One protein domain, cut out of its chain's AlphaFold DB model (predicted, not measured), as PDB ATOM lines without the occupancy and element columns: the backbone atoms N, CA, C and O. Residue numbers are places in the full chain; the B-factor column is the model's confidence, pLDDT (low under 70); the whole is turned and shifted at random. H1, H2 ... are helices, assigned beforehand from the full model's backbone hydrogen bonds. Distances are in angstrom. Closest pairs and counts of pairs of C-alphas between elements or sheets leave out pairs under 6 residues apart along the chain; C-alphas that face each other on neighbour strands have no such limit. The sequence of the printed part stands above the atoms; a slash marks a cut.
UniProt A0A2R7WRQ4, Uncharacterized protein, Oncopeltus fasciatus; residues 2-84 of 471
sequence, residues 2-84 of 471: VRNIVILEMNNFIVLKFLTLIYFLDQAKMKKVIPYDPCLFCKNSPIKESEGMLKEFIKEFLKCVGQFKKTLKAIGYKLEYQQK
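Overview. This is residues 2 to 84 of the 471 residues of an uncharacterized protein of Oncopeltus fasciatus (UniProt A0A2R7WRQ4). One long helix, H1, makes the length, and the shorter H2 folds back beside it after a wide loop as a loose helical hairpin; the short H3 sits near H2, clear of H1. Residues 2 to 10 of H1 stick out from the body. The 83 printed residues hold three named helices, H1, H2, H3 in chain order, and no named strand: all helix, only just loose, close to compact, radius of gyration of the C-alphas 14.4 A, spans 48 by 29 by 21 A.

Along the chain. H1, residues 2 to 30, measures 41.6 A from C-alpha 2 at (220.069, 163.258, 173.818). H2 is residues 50 to 61, 16.5 A. H3, residues 68 to 74, ends at C-alpha 74 (210.411, 156.409, 142.803).

Arrangement. H1, with residues 19 to 26 alone, touches residues 50 to 54 of H2; the closest C-alphas, Asp 26 and Ser 50, are 6.3 A apart. This hairpin has a shallow tilt of 11 degrees, opposite ways. H2 and H3 are close but not clearly touching, C-alphas of Glu 51 and Lys 69 closest at 7.9 A. H1 and H3 are apart. In H1, H2 and H3 every O i to N i+4 pair is within hydrogen-bond range.

Size, cuts and confidence. The farthest C-alphas, Val 2 and Tyr 36, are 47.9 A apart. The printed part has no cut. H1 to H2 is a long link. pLDDT is under 70 in residues 2 to 11, 35, 62 to 67 and 69.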
ATOM      1  N   VAL A   2     221.548 163.241 173.722       43.69
ATOM      2  CA  VAL A   2     220.069 163.258 173.818       43.69
ATOM      3  C   VAL A   2     219.426 164.445 173.088       43.69
ATOM      4  O   VAL A   2     218.500 164.251 172.320       43.69
ATOM      5  N   ARG A   3     219.969 165.663 173.218       36.91
ATOM      6  CA  ARG A   3     219.438 166.853 172.522       36.91
ATOM      7  C   ARG A   3     219.497 166.741 170.992       36.91
ATOM      8  O   ARG A   3     218.571 167.176 170.329       36.91
ATOM      9  N   ASN A   4     220.543 166.123 170.439       48.34
ATOM     10  CA  ASN A   4     220.670 165.927 168.989       48.34
ATOM     11  C   ASN A   4     219.788 164.782 168.488       48.34
ATOM     12  O   ASN A   4     219.242 164.902 167.402       48.34
ATOM     13  N   ILE A   5     219.610 163.719 169.281       52.78
ATOM     14  CA  ILE A   5     218.686 162.615 168.970       52.78
ATOM     15  C   ILE A   5     217.244 163.125 168.986       52.78
ATOM     16  O   ILE A   5     216.531 162.928 168.014       52.78
ATOM     17  N   VAL A   6     216.857 163.887 170.015       49.81
ATOM     18  CA  VAL A   6     215.528 164.508 170.114       49.81
ATOM     19  C   VAL A   6     215.299 165.505 168.977       49.81
ATOM     20  O   VAL A   6     214.235 165.490 168.376       49.81
ATOM     21  N   ILE A   7     216.289 166.327 168.609       53.72
ATOM     22  CA  ILE A   7     216.175 167.232 167.450       53.72
ATOM     23  C   ILE A   7     216.038 166.443 166.134       53.72
ATOM     24  O   ILE A   7     215.215 166.804 165.303       53.72
ATOM     25  N   LEU A   8     216.786 165.352 165.940       59.44
ATOM     26  CA  LEU A   8     216.677 164.491 164.752       59.44
ATOM     27  C   LEU A   8     215.337 163.746 164.679       59.44
ATOM     28  O   LEU A   8     214.727 163.695 163.614       59.44
ATOM     29  N   GLU A   9     214.848 163.209 165.795       59.38
ATOM     30  CA  GLU A   9     213.544 162.544 165.884       59.38
ATOM     31  C   GLU A   9     212.389 163.533 165.702       59.38
ATOM     32  O   GLU A   9     211.456 163.252 164.950       59.38
ATOM     33  N   MET A  10     212.479 164.722 166.310       57.59
ATOM     34  CA  MET A  10     211.523 165.809 166.091       57.59
ATOM     35  C   MET A  10     211.520 166.247 164.622       57.59
ATOM     36  O   MET A  10     210.447 166.406 164.045       57.59
ATOM     37  N   ASN A  11     212.689 166.363 163.985       67.25
ATOM     38  CA  ASN A  11     212.791 166.694 162.564       67.25
ATOM     39  C   ASN A  11     212.168 165.603 161.680       67.25
ATOM     40  O   ASN A  11     211.382 165.921 160.792       67.25
ATOM     41  N   ASN A  12     212.431 164.321 161.948       70.06
ATOM     42  CA  ASN A  12     211.849 163.211 161.186       70.06
ATOM     43  C   ASN A  12     210.323 163.139 161.335       70.06
ATOM     44  O   ASN A  12     209.609 162.932 160.353       70.06
ATOM     45  N   PHE A  13     209.809 163.362 162.545       78.38
ATOM     46  CA  PHE A  13     208.374 163.397 162.809       78.38
ATOM     47  C   PHE A  13     207.678 164.560 162.091       78.38
ATOM     48  O   PHE A  13     206.616 164.374 161.490       78.38
ATOM     49  N   ILE A  14     208.283 165.751 162.114       79.00
ATOM     50  CA  ILE A  14     207.765 166.939 161.424       79.00
ATOM     51  C   ILE A  14     207.771 166.722 159.907       79.00
ATOM     52  O   ILE A  14     206.761 166.982 159.254       79.00
ATOM     53  N   VAL A  15     208.858 166.181 159.350       77.25
ATOM     54  CA  VAL A  15     208.976 165.876 157.914       77.25
ATOM     55  C   VAL A  15     207.932 164.848 157.483       77.25
ATOM     56  O   VAL A  15     207.238 165.071 156.492       77.25
ATOM     57  N   LEU A  16     207.752 163.759 158.239       81.31
ATOM     58  CA  LEU A  16     206.752 162.737 157.927       81.31
ATOM     59  C   LEU A  16     205.328 163.310 157.965       81.31
ATOM     60  O   LEU A  16     204.549 163.072 157.040       81.31
ATOM     61  N   LYS A  17     204.983 164.102 158.989       85.88
ATOM     62  CA  LYS A  17     203.660 164.740 159.081       85.88
ATOM     63  C   LYS A  17     203.413 165.730 157.951       85.88
ATOM     64  O   LYS A  17     202.324 165.736 157.384       85.88
ATOM     65  N   PHE A  18     204.414 166.532 157.605       85.25
ATOM     66  CA  PHE A  18     204.306 167.504 156.526       85.25
ATOM     67  C   PHE A  18     204.139 166.827 155.158       85.25
ATOM     68  O   PHE A  18     203.251 167.198 154.393       85.25
ATOM     69  N   LEU A  19     204.915 165.777 154.874       81.75
ATOM     70  CA  LEU A  19     204.763 164.976 153.654       81.75
ATOM     71  C   LEU A  19     203.397 164.285 153.588       81.75
ATOM     72  O   LEU A  19     202.772 164.278 152.530       81.75
ATOM     73  N   THR A  20     202.910 163.761 154.715       86.56
ATOM     74  CA  THR A  20     201.571 163.159 154.807       86.56
ATOM     75  C   THR A  20     200.477 164.191 154.528       86.56
ATOM     76  O   THR A  20     199.524 163.901 153.808       86.56
ATOM     77  N   LEU A  21     200.627 165.411 155.050       89.69
ATOM     78  CA  LEU A  21     199.692 166.509 154.818       89.69
ATOM     79  C   LEU A  21     199.677 166.936 153.348       89.69
ATOM     80  O   LEU A  21     198.600 167.041 152.766       89.69
ATOM     81  N   ILE A  22     200.849 167.141 152.737       88.44
ATOM     82  CA  ILE A  22     200.943 167.479 151.311       88.44
ATOM     83  C   ILE A  22     200.312 166.374 150.466       88.44
ATOM     84  O   ILE A  22     199.486 166.678 149.612       88.44
ATOM     85  N   TYR A  23     200.641 165.109 150.737       87.38
ATOM     86  CA  TYR A  23     200.052 163.967 150.038       87.38
ATOM     87  C   TYR A  23     198.524 163.974 150.126       87.38
ATOM     88  O   TYR A  23     197.838 163.868 149.109       87.38
ATOM     89  N   PHE A  24     197.989 164.135 151.338       90.06
ATOM     90  CA  PHE A  24     196.552 164.161 151.565       90.06
ATOM     91  C   PHE A  24     195.878 165.315 150.819       90.06
ATOM     92  O   PHE A  24     194.898 165.085 150.116       90.06
ATOM     93  N   LEU A  25     196.401 166.538 150.937       89.81
ATOM     94  CA  LEU A  25     195.807 167.726 150.322       89.81
ATOM     95  C   LEU A  25     195.872 167.677 148.790       89.81
ATOM     96  O   LEU A  25     194.885 167.984 148.126       89.81
ATOM     97  N   ASP A  26     196.998 167.233 148.236       89.62
ATOM     98  CA  ASP A  26     197.202 167.053 146.799       89.62
ATOM     99  C   ASP A  26     196.220 166.015 146.229       89.62
ATOM    100  O   ASP A  26     195.504 166.292 145.269       89.62
ATOM    101  N   GLN A  27     196.078 164.855 146.879       86.81
ATOM    102  CA  GLN A  27     195.128 163.821 146.456       86.81
ATOM    103  C   GLN A  27     193.665 164.221 146.675       86.81
ATOM    104  O   GLN A  27     192.822 163.952 145.816       86.81
ATOM    105  N   ALA A  28     193.348 164.881 147.792       87.88
ATOM    106  CA  ALA A  28     192.005 165.378 148.076       87.88
ATOM    107  C   ALA A  28     191.556 166.400 147.024       87.88
ATOM    108  O   ALA A  28     190.391 166.392 146.614       87.88
ATOM    109  N   LYS A  29     192.488 167.233 146.543       88.44
ATOM    110  CA  LYS A  29     192.244 168.174 145.453       88.44
ATOM    111  C   LYS A  29     192.097 167.516 144.095       88.44
ATOM    112  O   LYS A  29     191.106 167.771 143.416       88.44
ATOM    113  N   MET A  30     193.011 166.627 143.720       85.25
ATOM    114  CA  MET A  30     192.927 165.924 142.435       85.25
ATOM    115  C   MET A  30     191.642 165.093 142.306       85.25
ATOM    116  O   MET A  30     191.076 164.992 141.221       85.25
ATOM    117  N   LYS A  31     191.142 164.546 143.421       85.88
ATOM    118  CA  LYS A  31     189.907 163.748 143.471       85.88
ATOM    119  C   LYS A  31     188.642 164.561 143.784       85.88
ATOM    120  O   LYS A  31     187.576 163.960 143.880       85.88
ATOM    121  N   LYS A  32     188.740 165.889 143.952       83.69
ATOM    122  CA  LYS A  32     187.622 166.794 144.305       83.69
ATOM    123  C   LYS A  32     186.754 166.270 145.454       83.69
ATOM    124  O   LYS A  32     185.529 166.270 145.384       83.69
ATOM    125  N   VAL A  33     187.405 165.812 146.523       85.56
ATOM    126  CA  VAL A  33     186.734 165.159 147.663       85.56
ATOM    127  C   VAL A  33     185.801 166.124 148.411       85.56
ATOM    128  O   VAL A  33     184.826 165.694 149.020       85.56
ATOM    129  N   ILE A  34     186.082 167.431 148.360       80.50
ATOM    130  CA  ILE A  34     185.314 168.468 149.056       80.50
ATOM    131  C   ILE A  34     184.284 169.093 148.093       80.50
ATOM    132  O   ILE A  34     184.684 169.621 147.050       80.50
ATOM    133  N   PRO A  35     182.981 169.108 148.443       68.75
ATOM    134  CA  PRO A  35     181.960 169.850 147.704       68.75
ATOM    135  C   PRO A  35     182.338 171.330 147.546       68.75
ATOM    136  O   PRO A  35     182.915 171.919 148.455       68.75
ATOM    137  N   TYR A  36     182.011 171.943 146.405       70.56
ATOM    138  CA  TYR A  36     182.377 173.328 146.040       70.56
ATOM    139  C   TYR A  36     183.873 173.596 145.785       70.56
ATOM    140  O   TYR A  36     184.208 174.689 145.338       70.56
ATOM    141  N   ASP A  37     184.751 172.608 145.992       77.12
ATOM    142  CA  ASP A  37     186.164 172.609 145.578       77.12
ATOM    143  C   ASP A  37     186.950 173.907 145.925       77.12
ATOM    144  O   ASP A  37     187.509 174.558 145.042       77.12
ATOM    145  N   PRO A  38     187.042 174.309 147.211       83.12
ATOM    146  CA  PRO A  38     187.599 175.612 147.621       83.12
ATOM    147  C   PRO A  38     189.106 175.732 147.356       83.12
ATOM    148  O   PRO A  38     189.816 174.768 147.596       83.12
ATOM    149  N   CYS A  39     189.643 176.885 146.949       86.56
ATOM    150  CA  CYS A  39     191.095 177.069 146.737       86.56
ATOM    151  C   CYS A  39     191.963 176.463 147.863       86.56
ATOM    152  O   CYS A  39     191.723 176.729 149.041       86.56
ATOM    153  N   LEU A  40     192.983 175.673 147.501       87.50
ATOM    154  CA  LEU A  40     193.925 175.103 148.473       87.50
ATOM    155  C   LEU A  40     194.918 176.158 148.985       87.50
ATOM    156  O   LEU A  40     195.319 176.124 150.145       87.50
ATOM    157  N   PHE A  41     195.305 177.101 148.123       88.88
ATOM    158  CA  PHE A  41     196.227 178.190 148.433       88.88
ATOM    159  C   PHE A  41     195.490 179.532 148.497       88.88
ATOM    160  O   PHE A  41     194.588 179.812 147.705       88.88
ATOM    161  N   CYS A  42     195.919 180.426 149.391       86.31
ATOM    162  CA  CYS A  42     195.395 181.794 149.458       86.31
ATOM    163  C   CYS A  42     195.673 182.574 148.157       86.31
ATOM    164  O   CYS A  42     196.739 182.409 147.554       86.31
ATOM    165  N   LYS A  43     194.777 183.497 147.763       82.12
ATOM    166  CA  LYS A  43     194.914 184.299 146.522       82.12
ATOM    167  C   LYS A  43     196.242 185.069 146.433       82.12
ATOM    168  O   LYS A  43     196.877 185.090 145.387       82.12
ATOM    169  N   ASN A  44     196.744 185.571 147.562       83.25
ATOM    170  CA  ASN A  44     198.001 186.331 147.623       83.25
ATOM    171  C   ASN A  44     199.255 185.466 147.880       83.25
ATOM    172  O   ASN A  44     200.340 186.010 148.065       83.25
ATOM    173  N   SER A  45     199.127 184.134 147.946       85.88
ATOM    174  CA  SER A  45     200.264 183.233 148.199       85.88
ATOM    175  C   SER A  45     201.250 183.224 147.019       85.88
ATOM    176  O   SER A  45     200.798 183.089 145.882       85.88
ATOM    177  N   PRO A  46     202.578 183.282 147.242       83.94
ATOM    178  CA  PRO A  46     203.571 183.128 146.172       83.94
ATOM    179  C   PRO A  46     203.669 181.683 145.654       83.94
ATOM    180  O   PRO A  46     204.136 181.451 144.543       83.94
ATOM    181  N   ILE A  47     203.222 180.709 146.451       87.69
ATOM    182  CA  ILE A  47     203.226 179.282 146.115       87.69
ATOM    183  C   ILE A  47     201.797 178.857 145.769       87.69
ATOM    184  O   ILE A  47     200.881 179.083 146.565       87.69
ATOM    185  N   LYS A  48     201.621 178.240 144.593       89.06
ATOM    186  CA  LYS A  48     200.326 177.776 144.045       89.06
ATOM    187  C   LYS A  48     200.310 176.289 143.671       89.06
ATOM    188  O   LYS A  48     199.353 175.805 143.074       89.06
ATOM    189  N   GLU A  49     201.379 175.573 143.996       90.75
ATOM    190  CA  GLU A  49     201.594 174.174 143.623       90.75
ATOM    191  C   GLU A  49     202.011 173.371 144.847       90.75
ATOM    192  O   GLU A  49     202.859 173.825 145.624       90.75
ATOM    193  N   SER A  50     201.489 172.150 144.980       88.38
ATOM    194  CA  SER A  50     201.904 171.211 146.034       88.38
ATOM    195  C   SER A  50     203.414 170.941 145.976       88.38
ATOM    196  O   SER A  50     204.090 170.875 147.002       88.38
ATOM    197  N   GLU A  51     203.976 170.858 144.763       86.25
ATOM    198  CA  GLU A  51     205.420 170.717 144.547       86.25
ATOM    199  C   GLU A  51     206.205 171.951 145.012       86.25
ATOM    200  O   GLU A  51     207.271 171.814 145.613       86.25
ATOM    201  N   GLY A  52     205.692 173.155 144.744       86.25
ATOM    202  CA  GLY A  52     206.309 174.400 145.202       86.25
ATOM    203  C   GLY A  52     206.337 174.493 146.727       86.25
ATOM    204  O   GLY A  52     207.352 174.879 147.301       86.25
ATOM    205  N   MET A  53     205.262 174.048 147.383       86.75
ATOM    206  CA  MET A  53     205.165 174.019 148.844       86.75
ATOM    207  C   MET A  53     206.188 173.062 149.457       86.75
ATOM    208  O   MET A  53     206.858 173.401 150.431       86.75
ATOM    209  N   LEU A  54     206.365 171.892 148.837       84.12
ATOM    210  CA  LEU A  54     207.382 170.934 149.247       84.12
ATOM    211  C   LEU A  54     208.806 171.487 149.069       84.12
ATOM    212  O   LEU A  54     209.652 171.285 149.938       84.12
ATOM    213  N   LYS A  55     209.083 172.192 147.966       82.56
ATOM    214  CA  LYS A  55     210.403 172.796 147.716       82.56
ATOM    215  C   LYS A  55     210.768 173.846 148.763       82.56
ATOM    216  O   LYS A  55     211.902 173.824 149.241       82.56
ATOM    217  N   GLU A  56     209.839 174.729 149.128       84.19
ATOM    218  CA  GLU A  56     210.126 175.773 150.120       84.19
ATOM    219  C   GLU A  56     210.353 175.169 151.512       84.19
ATOM    220  O   GLU A  56     211.327 175.511 152.178       84.19
ATOM    221  N   PHE A  57     209.553 174.169 151.894       82.19
ATOM    222  CA  PHE A  57     209.764 173.428 153.139       82.19
ATOM    223  C   PHE A  57     211.137 172.740 153.193       82.19
ATOM    224  O   PHE A  57     211.846 172.837 154.191       82.19
ATOM    225  N   ILE A  58     211.565 172.076 152.113       77.38
ATOM    226  CA  ILE A  58     212.883 171.419 152.062       77.38
ATOM    227  C   ILE A  58     214.015 172.447 152.172       77.38
ATOM    228  O   ILE A  58     214.987 172.223 152.892       77.38
ATOM    229  N   LYS A  59     213.893 173.583 151.480       76.75
ATOM    230  CA  LYS A  59     214.883 174.665 151.515       76.75
ATOM    231  C   LYS A  59     215.066 175.240 152.924       76.75
ATOM    232  O   LYS A  59     216.190 175.582 153.297       76.75
ATOM    233  N   GLU A  60     213.987 175.343 153.691       75.25
ATOM    234  CA  GLU A  60     213.992 175.929 155.032       75.25
ATOM    235  C   GLU A  60     214.412 174.924 156.121       75.25
ATOM    236  O   GLU A  60     215.227 175.265 156.980       75.25
ATOM    237  N   PHE A  61     213.946 173.671 156.046       71.50
ATOM    238  CA  PHE A  61     214.103 172.675 157.119       71.50
ATOM    239  C   PHE A  61     215.123 171.559 156.832       71.50
ATOM    240  O   PHE A  61     215.601 170.917 157.765       71.50
ATOM    241  N   LEU A  62     215.489 171.317 155.566       68.25
ATOM    242  CA  LEU A  62     216.318 170.182 155.129       68.25
ATOM    243  C   LEU A  62     217.455 170.625 154.190       68.25
ATOM    244  O   LEU A  62     217.665 170.056 153.113       68.25
ATOM    245  N   LYS A  63     218.223 171.647 154.600       59.22
ATOM    246  CA  LYS A  63     219.435 172.077 153.879       59.22
ATOM    247  C   LYS A  63     220.356 170.864 153.657       59.22
ATOM    248  O   LYS A  63     220.792 170.251 154.623       59.22
ATOM    249  N   CYS A  64     220.668 170.568 152.390       54.41
ATOM    250  CA  CYS A  64     221.477 169.438 151.883       54.41
ATOM    251  C   CYS A  64     220.731 168.148 151.488       54.41
ATOM    252  O   CYS A  64     221.376 167.213 151.015       54.41
ATOM    253  N   VAL A  65     219.398 168.091 151.570       59.62
ATOM    254  CA  VAL A  65     218.633 167.001 150.941       59.62
ATOM    255  C   VAL A  65     218.288 167.408 149.505       59.62
ATOM    256  O   VAL A  65     217.544 168.356 149.281       59.62
ATOM    257  N   GLY A  66     218.885 166.726 148.524       64.19
ATOM    258  CA  GLY A  66     218.750 167.028 147.094       64.19
ATOM    259  C   GLY A  66     217.384 166.674 146.474       64.19
ATOM    260  O   GLY A  66     216.335 167.130 146.915       64.19
ATOM    261  N   GLN A  67     217.384 165.910 145.372       64.69
ATOM    262  CA  GLN A  67     216.253 165.776 144.428       64.69
ATOM    263  C   GLN A  67     215.040 164.967 144.950       64.69
ATOM    264  O   GLN A  67     214.692 163.918 144.408       64.69
ATOM    265  N   PHE A  68     214.324 165.502 145.939       71.44
ATOM    266  CA  PHE A  68     213.189 164.853 146.611       71.44
ATOM    267  C   PHE A  68     212.024 164.490 145.675       71.44
ATOM    268  O   PHE A  68     211.370 163.468 145.860       71.44
ATOM    269  N   LYS A  69     211.800 165.268 144.606       69.69
ATOM    270  CA  LYS A  69     210.796 164.954 143.572       69.69
ATOM    271  C   LYS A  69     211.056 163.602 142.901       69.69
ATOM    272  O   LYS A  69     210.112 162.877 142.597       69.69
ATOM    273  N   LYS A  70     212.326 163.257 142.659       72.06
ATOM    274  CA  LYS A  70     212.687 161.962 142.070       72.06
ATOM    275  C   LYS A  70     212.487 160.831 143.071       72.06
ATOM    276  O   LYS A  70     211.980 159.788 142.679       72.06
ATOM    277  N   THR A  71     212.804 161.065 144.344       73.44
ATOM    278  CA  THR A  71     212.580 160.099 145.427       73.44
ATOM    279  C   THR A  71     211.093 159.807 145.621       73.44
ATOM    280  O   THR A  71     210.702 158.646 145.638       73.44
ATOM    281  N   LEU A  72     210.240 160.835 145.667       75.31
ATOM    282  CA  LEU A  72     208.787 160.651 145.760       75.31
ATOM    283  C   LEU A  72     208.225 159.923 144.536       75.31
ATOM    284  O   LEU A  72     207.445 158.987 144.690       75.31
ATOM    285  N   LYS A  73     208.694 160.274 143.330       79.50
ATOM    286  CA  LYS A  73     208.311 159.575 142.098       79.50
ATOM    287  C   LYS A  73     208.746 158.102 142.108       79.50
ATOM    288  O   LYS A  73     207.991 157.262 141.633       79.50
ATOM    289  N   ALA A  74     209.921 157.784 142.655       77.44
ATOM    290  CA  ALA A  74     210.411 156.409 142.803       77.44
ATOM    291  C   ALA A  74     209.594 155.595 143.822       77.44
ATOM    292  O   ALA A  74     209.445 154.391 143.656       77.44
ATOM    293  N   ILE A  75     209.016 156.260 144.829       76.62
ATOM    294  CA  ILE A  75     208.102 155.668 145.823       76.62
ATOM    295  C   ILE A  75     206.646 155.630 145.294       76.62
ATOM    296  O   ILE A  75     205.729 155.185 145.976       76.62
ATOM    297  N   GLY A  76     206.412 156.056 144.047       77.75
ATOM    298  CA  GLY A  76     205.103 155.995 143.393       77.75
ATOM    299  C   GLY A  76     204.187 157.186 143.677       77.75
ATOM    300  O   GLY A  76     203.035 157.176 143.248       77.75
ATOM    301  N   TYR A  77     204.675 158.237 144.344       80.88
ATOM    302  CA  TYR A  77     203.910 159.462 144.564       80.88
ATOM    303  C   TYR A  77     204.318 160.573 143.589       80.88
ATOM    304  O   TYR A  77     205.462 161.036 143.566       80.88
ATOM    305  N   LYS A  78     203.351 161.038 142.790       82.06
ATOM    306  CA  LYS A  78     203.503 162.177 141.885       82.06
ATOM    307  C   LYS A  78     202.675 163.348 142.411       82.06
ATOM    308  O   LYS A  78     201.463 163.238 142.531       82.06
ATOM    309  N   LEU A  79     203.359 164.449 142.711       81.81
ATOM    310  CA  LEU A  79     202.744 165.735 143.040       81.81
ATOM    311  C   LEU A  79     202.177 166.341 141.757       81.81
ATOM    312  O   LEU A  79     202.940 166.573 140.815       81.81
ATOM    313  N   GLU A  80     200.864 166.554 141.709       82.88
ATOM    314  CA  GLU A  80     200.173 166.973 140.479       82.88
ATOM    315  C   GLU A  80     199.325 168.235 140.634       82.88
ATOM    316  O   GLU A  80     199.067 168.903 139.631       82.88
ATOM    317  N   TYR A  81     198.902 168.599 141.847       88.25
ATOM    318  CA  TYR A  81     197.989 169.721 142.008       88.25
ATOM    319  C   TYR A  81     198.679 171.082 141.816       88.25
ATOM    320  O   TYR A  81     199.683 171.413 142.458       88.25
ATOM    321  N   GLN A  82     198.057 171.898 140.963       87.00
ATOM    322  CA  GLN A  82     198.391 173.291 140.690       87.00
ATOM    323  C   GLN A  82     197.099 174.113 140.686       87.00
ATOM    324  O   GLN A  82     196.187 173.831 139.906       87.00
ATOM    325  N   GLN A  83     197.034 175.138 141.535       87.94
ATOM    326  CA  GLN A  83     195.910 176.067 141.586       87.94
ATOM    327  C   GLN A  83     195.978 177.042 140.407       87.94
ATOM    328  O   GLN A  83     196.989 177.718 140.199       87.94
ATOM    329  N   LYS A  84     194.899 177.108 139.625       84.25
ATOM    330  CA  LYS A  84     194.788 177.942 138.425       84.25
ATOM    331  C   LYS A  84     194.057 179.246 138.723       84.25
ATOM    332  O   LYS A  84     193.302 179.368 139.681       84.25
TER     333      LYS A  84